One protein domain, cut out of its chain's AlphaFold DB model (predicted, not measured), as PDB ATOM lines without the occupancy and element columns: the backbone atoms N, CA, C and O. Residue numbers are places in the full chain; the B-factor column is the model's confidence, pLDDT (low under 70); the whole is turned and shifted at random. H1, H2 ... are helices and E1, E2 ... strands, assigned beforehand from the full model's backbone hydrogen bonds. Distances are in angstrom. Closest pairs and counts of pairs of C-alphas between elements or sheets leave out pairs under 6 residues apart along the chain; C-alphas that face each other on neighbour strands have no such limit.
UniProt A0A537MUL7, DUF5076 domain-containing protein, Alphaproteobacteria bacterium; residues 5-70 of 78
ATOM      1  N   ARG A   5      16.353  29.947 162.212       93.19
ATOM      2  CA  ARG A   5      17.791  30.124 162.402       93.19
ATOM      3  C   ARG A   5      18.028  30.717 163.779       93.19
ATOM      4  O   ARG A   5      17.389  31.705 164.127       93.19
ATOM      5  N   ALA A   6      18.964  30.140 164.521       92.38
ATOM      6  CA  ALA A   6      19.414  30.659 165.802       92.38
ATOM      7  C   ALA A   6      20.936  30.835 165.786       92.38
ATOM      8  O   ALA A   6      21.653  29.988 165.247       92.38
ATOM      9  N   ALA A   7      21.422  31.929 166.359       91.69
ATOM     10  CA  ALA A   7      22.843  32.206 166.520       91.69
ATOM     11  C   ALA A   7      23.098  32.850 167.882       91.69
ATOM     12  O   ALA A   7      22.295  33.654 168.350       91.69
ATOM     13  N   VAL A   8      24.233  32.517 168.496       89.75
ATOM     14  CA  VAL A   8      24.722  33.228 169.678       89.75
ATOM     15  C   VAL A   8      25.617  34.364 169.197       89.75
ATOM     16  O   VAL A   8      26.640  34.116 168.561       89.75
ATOM     17  N   VAL A   9      25.224  35.603 169.478       88.88
ATOM     18  CA  VAL A   9      25.978  36.814 169.127       88.88
ATOM     19  C   VAL A   9      26.094  37.653 170.392       88.88
ATOM     20  O   VAL A   9      25.102  37.881 171.069       88.88
ATOM     21  N   GLU A  10      27.321  38.035 170.757       89.31
ATOM     22  CA  GLU A  10      27.605  38.834 171.967       89.31
ATOM     23  C   GLU A  10      27.010  38.251 173.271       89.31
ATOM     24  O   GLU A  10      26.705  38.970 174.215       89.31
ATOM     25  N   GLY A  11      26.859  36.923 173.340       86.00
ATOM     26  CA  GLY A  11      26.281  36.223 174.494       86.00
ATOM     27  C   GLY A  11      24.748  36.185 174.525       86.00
ATOM     28  O   GLY A  11      24.191  35.516 175.390       86.00
ATOM     29  N   GLY A  12      24.072  36.838 173.576       84.06
ATOM     30  CA  GLY A  12      22.623  36.774 173.387       84.06
ATOM     31  C   GLY A  12      22.208  35.772 172.308       84.06
ATOM     32  O   GLY A  12      22.960  35.491 171.370       84.06
ATOM     33  N   LEU A  13      20.989  35.239 172.425       86.56
ATOM     34  CA  LEU A  13      20.387  34.383 171.406       86.56
ATOM     35  C   LEU A  13      19.626  35.237 170.384       86.56
ATOM     36  O   LEU A  13      18.610  35.849 170.697       86.56
ATOM     37  N   HIS A  14      20.087  35.232 169.137       89.25
ATOM     38  CA  HIS A  14      19.400  35.869 168.020       89.25
ATOM     39  C   HIS A  14      18.653  34.818 167.210       89.25
ATOM     40  O   HIS A  14      19.258  33.854 166.734       89.25
ATOM     41  N   VAL A  15      17.346  35.020 167.030       90.88
ATOM     42  CA  VAL A  15      16.475  34.085 166.311       90.88
ATOM     43  C   VAL A  15      15.778  34.787 165.151       90.88
ATOM     44  O   VAL A  15      15.164  35.842 165.319       90.88
ATOM     45  N   SER A  16      15.829  34.150 163.985       91.25
ATOM     46  CA  SER A  16      15.069  34.546 162.803       91.25
ATOM     47  C   SER A  16      14.139  33.412 162.389       91.25
ATOM     48  O   SER A  16      14.550  32.249 162.329       91.25
ATOM     49  N   LEU A  17      12.881  33.747 162.095       92.19
ATOM     50  CA  LEU A  17      11.830  32.768 161.810       92.19
ATOM     51  C   LEU A  17      11.147  33.057 160.476       92.19
ATOM     52  O   LEU A  17      10.954  34.210 160.083       92.19
ATOM     53  N   ARG A  18      10.706  31.990 159.812       91.25
ATOM     54  CA  ARG A  18       9.716  32.042 158.736       91.25
ATOM     55  C   ARG A  18       8.432  31.394 159.232       91.25
ATOM     56  O   ARG A  18       8.469  30.302 159.794       91.25
ATOM     57  N   ARG A  19       7.281  32.020 158.969       89.19
ATOM     58  CA  ARG A  19       5.975  31.379 159.183       89.19
ATOM     59  C   ARG A  19       5.814  30.234 158.174       89.19
ATOM     60  O   ARG A  19       5.332  30.450 157.069       89.19
ATOM     61  N   ALA A  20       6.286  29.047 158.544       89.25
ATOM     62  CA  ALA A  20       6.339  27.877 157.667       89.25
ATOM     63  C   ALA A  20       5.257  26.827 157.956       89.25
ATOM     64  O   ALA A  20       5.115  25.883 157.185       89.25
ATOM     65  N   PHE A  21       4.512  26.983 159.053       92.19
ATOM     66  CA  PHE A  21       3.447  26.071 159.458       92.19
ATOM     67  C   PHE A  21       2.115  26.808 159.565       92.19
ATOM     68  O   PHE A  21       2.065  27.953 160.029       92.19
ATOM     69  N   ASP A  22       1.043  26.122 159.176       91.44
ATOM     70  CA  ASP A  22      -0.328  26.615 159.320       91.44
ATOM     71  C   ASP A  22      -0.895  26.349 160.723       91.44
ATOM     72  O   ASP A  22      -1.679  27.152 161.228       91.44
ATOM     73  N   ASP A  23      -0.447  25.267 161.375       95.06
ATOM     74  CA  ASP A  23      -0.831  24.876 162.736       95.06
ATOM     75  C   ASP A  23       0.281  25.234 163.746       95.06
ATOM     76  O   ASP A  23       1.422  24.786 163.580       95.06
ATOM     77  N   PRO A  24      -0.011  26.003 164.814       93.25
ATOM     78  CA  PRO A  24       0.961  26.293 165.866       93.25
ATOM     79  C   PRO A  24       1.512  25.045 166.575       93.25
ATOM     80  O   PRO A  24       2.646  25.085 167.052       93.25
ATOM     81  N   GLN A  25       0.786  23.924 166.613       96.44
ATOM     82  CA  GLN A  25       1.275  22.679 167.226       96.44
ATOM     83  C   GLN A  25       2.549  22.152 166.552       96.44
ATOM     84  O   GLN A  25       3.391  21.539 167.214       96.44
ATOM     85  N   ALA A  26       2.743  22.438 165.261       95.38
ATOM     86  CA  ALA A  26       3.955  22.060 164.541       95.38
ATOM     87  C   ALA A  26       5.213  22.735 165.116       95.38
ATOM     88  O   ALA A  26       6.285  22.128 165.131       95.38
ATOM     89  N   TRP A  27       5.087  23.949 165.665       95.00
ATOM     90  CA  TRP A  27       6.184  24.592 166.392       95.00
ATOM     91  C   TRP A  27       6.512  23.866 167.695       95.00
ATOM     92  O   TRP A  27       7.687  23.713 168.017       95.00
ATOM     93  N   GLY A  28       5.500  23.361 168.407       95.31
ATOM     94  CA  GLY A  28       5.708  22.536 169.598       95.31
ATOM     95  C   GLY A  28       6.525  21.276 169.294       95.31
ATOM     96  O   GLY A  28       7.467  20.962 170.020       95.31
ATOM     97  N   MET A  29       6.232  20.601 168.177       96.00
ATOM     98  CA  MET A  29       7.019  19.447 167.720       96.00
ATOM     99  C   MET A  29       8.462  19.837 167.382       96.00
ATOM    100  O   MET A  29       9.397  19.185 167.844       96.00
ATOM    101  N   LEU A  30       8.653  20.932 166.636       95.44
ATOM    102  CA  LEU A  30       9.983  21.432 166.283       95.44
ATOM    103  C   LEU A  30      10.830  21.701 167.534       95.44
ATOM    104  O   LEU A  30      11.987  21.286 167.597       95.44
ATOM    105  N   ILE A  31      10.261  22.366 168.541       96.12
ATOM    106  CA  ILE A  31      10.957  22.674 169.799       96.12
ATOM    107  C   ILE A  31      11.302  21.384 170.554       96.12
ATOM    108  O   ILE A  31      12.427  21.239 171.036       96.12
ATOM    109  N   ALA A  32      10.377  20.422 170.615       97.25
ATOM    110  CA  ALA A  32      10.623  19.132 171.254       97.25
ATOM    111  C   ALA A  32      11.782  18.368 170.592       97.25
ATOM    112  O   ALA A  32      12.625  17.797 171.290       97.25
ATOM    113  N   ASP A  33      11.865  18.388 169.262       97.31
ATOM    114  CA  ASP A  33      12.958  17.757 168.525       97.31
ATOM    115  C   ASP A  33      14.299  18.449 168.790       97.31
ATOM    116  O   ASP A  33      15.302  17.767 169.025       97.31
ATOM    117  N   VAL A  34      14.334  19.786 168.821       97.00
ATOM    118  CA  VAL A  34      15.543  20.549 169.180       97.00
ATOM    119  C   VAL A  34      16.007  20.204 170.598       97.00
ATOM    120  O   VAL A  34      17.187  19.909 170.795       97.00
ATOM    121  N   ALA A  35      15.091  20.150 171.569       97.94
ATOM    122  CA  ALA A  35      15.408  19.790 172.951       97.94
ATOM    123  C   ALA A  35      16.013  18.379 173.066       97.94
ATOM    124  O   ALA A  35      16.985  18.178 173.793       97.94
ATOM    125  N   ARG A  36      15.502  17.401 172.302       98.25
ATOM    126  CA  ARG A  36      16.078  16.044 172.257       98.25
ATOM    127  C   ARG A  36      17.482  16.027 171.657       98.25
ATOM    128  O   ARG A  36      18.350  15.324 172.165       98.25
ATOM    129  N   HIS A  37      17.734  16.796 170.599       98.25
ATOM    130  CA  HIS A  37      19.083  16.903 170.030       98.25
ATOM    131  C   HIS A  37      20.063  17.555 171.011       98.25
ATOM    132  O   HIS A  37      21.188  17.070 171.148       98.25
ATOM    133  N   ALA A  38      19.626  18.593 171.732       98.06
ATOM    134  CA  ALA A  38      20.407  19.208 172.798       98.06
ATOM    135  C   ALA A  38      20.727  18.192 173.912       98.06
ATOM    136  O   ALA A  38      21.889  18.007 174.266       98.06
ATOM    137  N   ALA A  39      19.737  17.444 174.400       98.56
ATOM    138  CA  ALA A  39      19.960  16.409 175.411       98.56
ATOM    139  C   ALA A  39      20.983  15.348 174.959       98.56
ATOM    140  O   ALA A  39      21.897  14.995 175.706       98.56
ATOM    141  N   ARG A  40      20.891  14.893 173.702       98.56
ATOM    142  CA  ARG A  40      21.831  13.921 173.118       98.56
ATOM    143  C   ARG A  40      23.260  14.432 173.040       98.56
ATOM    144  O   ARG A  40      24.177  13.640 173.242       98.56
ATOM    145  N   ILE A  41      23.473  15.703 172.691       98.31
ATOM    146  CA  ILE A  41      24.838  16.243 172.627       98.31
ATOM    147  C   ILE A  41      25.424  16.397 174.034       98.31
ATOM    148  O   ILE A  41      26.558  15.986 174.258       98.31
ATOM    149  N   PHE A  42      24.622  16.822 175.018       98.12
ATOM    150  CA  PHE A  42      25.039  16.848 176.423       98.12
ATOM    151  C   PHE A  42      25.437  15.465 176.936       98.12
ATOM    152  O   PHE A  42      26.477  15.332 177.579       98.12
ATOM    153  N   ALA A  43      24.663  14.429 176.611       98.06
ATOM    154  CA  ALA A  43      24.987  13.064 177.009       98.06
ATOM    155  C   ALA A  43      26.274  12.520 176.367       98.06
ATOM    156  O   ALA A  43      26.897  11.601 176.890       98.06
ATOM    157  N   LYS A  44      26.686  13.077 175.221       98.19
ATOM    158  CA  LYS A  44      27.940  12.715 174.546       98.19
ATOM    159  C   LYS A  44      29.153  13.461 175.092       98.19
ATOM    160  O   LYS A  44      30.256  12.927 175.040       98.19
ATOM    161  N   GLU A  45      28.962  14.692 175.553       98.00
ATOM    162  CA  GLU A  45      30.055  15.610 175.899       98.00
ATOM    163  C   GLU A  45      30.235  15.805 177.412       98.00
ATOM    164  O   GLU A  45      31.202  16.427 177.852       98.00
ATOM    165  N   THR A  46      29.324  15.267 178.223       97.38
ATOM    166  CA  THR A  46      29.324  15.397 179.687       97.38
ATOM    167  C   THR A  46      29.045  14.050 180.361       97.38
ATOM    168  O   THR A  46      28.916  13.026 179.697       97.38
ATOM    169  N   SER A  47      28.961  14.030 181.694       97.00
ATOM    170  CA  SER A  47      28.575  12.844 182.470       97.00
ATOM    171  C   SER A  47      27.063  12.652 182.629       97.00
ATOM    172  O   SER A  47      26.653  11.696 183.283       97.00
ATOM    173  N   LEU A  48      26.237  13.552 182.081       98.00
ATOM    174  CA  LEU A  48      24.781  13.426 182.146       98.00
ATOM    175  C   LEU A  48      24.295  12.306 181.225       98.00
ATOM    176  O   LEU A  48      24.822  12.106 180.134       98.00
ATOM    177  N   THR A  49      23.237  11.616 181.626       98.56
ATOM    178  CA  THR A  49      22.438  10.804 180.702       98.56
ATOM    179  C   THR A  49      21.565  11.696 179.809       98.56
ATOM    180  O   THR A  49      21.304  12.858 180.127       98.56
ATOM    181  N   GLU A  50      21.086  11.158 178.678       98.38
ATOM    182  CA  GLU A  50      20.143  11.879 177.800       98.38
ATOM    183  C   GLU A  50      18.865  12.266 178.561       98.38
ATOM    184  O   GLU A  50      18.382  13.385 178.400       98.38
ATOM    185  N   ASP A  51      18.364  11.388 179.434       98.38
ATOM    186  CA  ASP A  51      17.154  11.638 180.220       98.38
ATOM    187  C   ASP A  51      17.363  12.747 181.260       98.38
ATOM    188  O   ASP A  51      16.553  13.670 181.323       98.38
ATOM    189  N   GLU A  52      18.472  12.729 182.012       98.62
ATOM    190  CA  GLU A  52      18.801  13.802 182.966       98.62
ATOM    191  C   GLU A  52      18.987  15.153 182.264       98.62
ATOM    192  O   GLU A  52      18.553  16.193 182.766       98.62
ATOM    193  N   ALA A  53      19.638  15.162 181.098       98.56
ATOM    194  CA  ALA A  53      19.815  16.379 180.317       98.56
ATOM    195  C   ALA A  53      18.466  16.908 179.805       98.56
ATOM    196  O   ALA A  53      18.183  18.103 179.929       98.56
ATOM    197  N   LEU A  54      17.610  16.031 179.272       98.56
ATOM    198  CA  LEU A  54      16.291  16.407 178.770       98.56
ATOM    199  C   LEU A  54      15.363  16.889 179.889       98.56
ATOM    200  O   LEU A  54      14.631  17.856 179.685       98.56
ATOM    201  N   GLU A  55      15.397  16.251 181.059       98.44
ATOM    202  CA  GLU A  55      14.639  16.671 182.241       98.44
ATOM    203  C   GLU A  55      15.010  18.100 182.648       98.44
ATOM    204  O   GLU A  55      14.132  18.948 182.799       98.44
ATOM    205  N   ARG A  56      16.310  18.405 182.734       98.31
ATOM    206  CA  ARG A  56      16.789  19.756 183.068       98.31
ATOM    207  C   ARG A  56      16.403  20.795 182.019       98.31
ATOM    208  O   ARG A  56      16.008  21.900 182.385       98.31
ATOM    209  N   ILE A  57      16.497  20.449 180.732       98.12
ATOM    210  CA  ILE A  57      16.068  21.327 179.633       98.12
ATOM    211  C   ILE A  57      14.574  21.642 179.758       98.12
ATOM    212  O   ILE A  57      14.193  22.805 179.658       98.12
ATOM    213  N   ARG A  58      13.733  20.629 180.006       97.69
ATOM    214  CA  ARG A  58      12.283  20.810 180.179       97.69
ATOM    215  C   ARG A  58      11.958  21.672 181.387       97.69
ATOM    216  O   ARG A  58      11.193  22.613 181.247       97.69
ATOM    217  N   TRP A  59      12.587  21.398 182.529       97.56
ATOM    218  CA  TRP A  59      12.357  22.167 183.750       97.56
ATOM    219  C   TRP A  59      12.635  23.661 183.548       97.56
ATOM    220  O   TRP A  59      11.806  24.494 183.902       97.56
ATOM    221  N   MET A  60      13.769  24.001 182.925       96.38
ATOM    222  CA  MET A  60      14.093  25.398 182.616       96.38
ATOM    223  C   MET A  60      13.152  26.011 181.578       96.38
ATOM    224  O   MET A  60      12.788  27.175 181.712       96.38
ATOM    225  N   PHE A  61      12.774  25.254 180.546       95.31
ATOM    226  CA  PHE A  61      11.843  25.722 179.522       95.31
ATOM    227  C   PHE A  61      10.475  26.061 180.124       95.31
ATOM    228  O   PHE A  61       9.984  27.164 179.907       95.31
ATOM    229  N   ASP A  62       9.892  25.152 180.908       95.81
ATOM    230  CA  ASP A  62       8.588  25.362 181.543       95.81
ATOM    231  C   ASP A  62       8.639  26.562 182.504       95.81
ATOM    232  O   ASP A  62       7.764  27.425 182.465       95.81
ATOM    233  N   ALA A  63       9.713  26.686 183.295       95.31
ATOM    234  CA  ALA A  63       9.908  27.824 184.193       95.31
ATOM    235  C   ALA A  63       9.980  29.174 183.450       95.31
ATOM    236  O   ALA A  63       9.358  30.142 183.886       95.31
ATOM    237  N   GLU A  64      10.705  29.246 182.329       93.50
ATOM    238  CA  GLU A  64      10.803  30.464 181.511       93.50
ATOM    239  C   GLU A  64       9.481  30.779 180.789       93.50
ATOM    240  O   GLU A  64       9.116  31.944 180.648       93.50
ATOM    241  N   MET A  65       8.724  29.760 180.365       92.31
ATOM    242  CA  MET A  65       7.399  29.947 179.761       92.31
ATOM    243  C   MET A  65       6.375  30.491 180.768       92.31
ATOM    244  O   MET A  65       5.564  31.349 180.407       92.31
ATOM    245  N   ASP A  66       6.423  30.022 182.017       94.06
ATOM    246  CA  ASP A  66       5.533  30.462 183.096       94.06
ATOM    247  C   ASP A  66       5.918  31.847 183.651       94.06
ATOM    248  O   ASP A  66       5.047  32.635 184.036       94.06
ATOM    249  N   ALA A  67       7.217  32.165 183.682       92.12
ATOM    250  CA  ALA A  67       7.750  33.429 184.189       92.12
ATOM    251  C   ALA A  67       8.883  33.984 183.295       92.12
ATOM    252  O   ALA A  67      10.052  33.901 183.679       92.12
ATOM    253  N   PRO A  68       8.553  34.616 182.147       85.62
ATOM    254  CA  PRO A  68       9.549  35.088 181.187       85.62
ATOM    255  C   PRO A  68      10.515  36.107 181.793       85.62
ATOM    256  O   PRO A  68      10.096  37.160 182.291       85.62
ATOM    257  N   THR A  69      11.807  35.813 181.707       81.38
ATOM    258  CA  THR A  69      12.905  36.673 182.158       81.38
ATOM    259  C   THR A  69      13.487  37.509 181.018       81.38
ATOM    260  O   THR A  69      13.973  38.614 181.268       81.38
ATOM    261  N   ASP A  70      13.342  37.054 179.771       72.94
ATOM    262  CA  ASP A  70      13.638  37.820 178.559       72.94
ATOM    263  C   ASP A  70      12.430  37.817 177.610       72.94
ATOM    264  O   ASP A  70      11.878  36.776 177.260       72.94
TER     265      ASP A  70
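Overview. This is residues 5 to 70 of the 78 residues of the protein "DUF5076 domain-containing protein" of Alphaproteobacteria bacterium (UniProt A0A537MUL7). A small two-stranded hairpin, E1 and E2, comes first, and a larger hairpin of two helices, H1 and H2, follows; the helices make an open V, joined at the end of H1 and the start of H2. The strand hairpin is set off from the helices, and its tip, residues 8 to 13, sticks out, as does the far end of the V at residues 62 to 70. The printed part has 66 residues with two named strands and then two named helices, in the order E1, E2, H1, H2; the sheet, E1 - E2, is antiparallel and the class is mixed. The whole is loose, with a radius of gyration of the C-alphas of 13.6 A and spans of 38 by 30 by 24 A.

Arrangement. E1, residues 5 to 9, and E2, residues 12 to 17, form a hairpin, antiparallel at 159 degrees between their directions. N 7 and O 14 are 2.9 A apart and N 14 and O 7 are 2.8 A apart, both within hydrogen-bond range. H1, residues 25 to 45, and H2, residues 50 to 66, form a helical hairpin and run opposite ways at a steep tilt of 44 degrees. H1 touches H2 with residues 35 to 43 alone; the closest C-alphas, those of Ala 39 and Ala 53, are 4.9 A apart. E1 is apart from both helices, and E2 is apart from H2. In H1 and H2 every O i to N i+4 pair is within hydrogen-bond range.

Along the chain. E1 begins with C-alpha 5 at (17.791, 30.124, 162.402) and measures 12.5 A; E2 measures 16.3 A. H1 begins with C-alpha 25 at (1.275, 22.679, 167.226) and measures 30.9 A. H2 measures 24.2 A and ends with C-alpha 66 at (5.533, 30.462, 183.096).

Size, cuts and confidence. The two C-alphas farthest apart, those of Asp 22 and Ser 47, are 39.5 A apart. The printed part has no cut. The links E1 to E2 and H1 to H2 are tight, and E2 to H1, with 7 residues, is short. Mean pLDDT of the printed part is 94.2, and no printed residue is under 70.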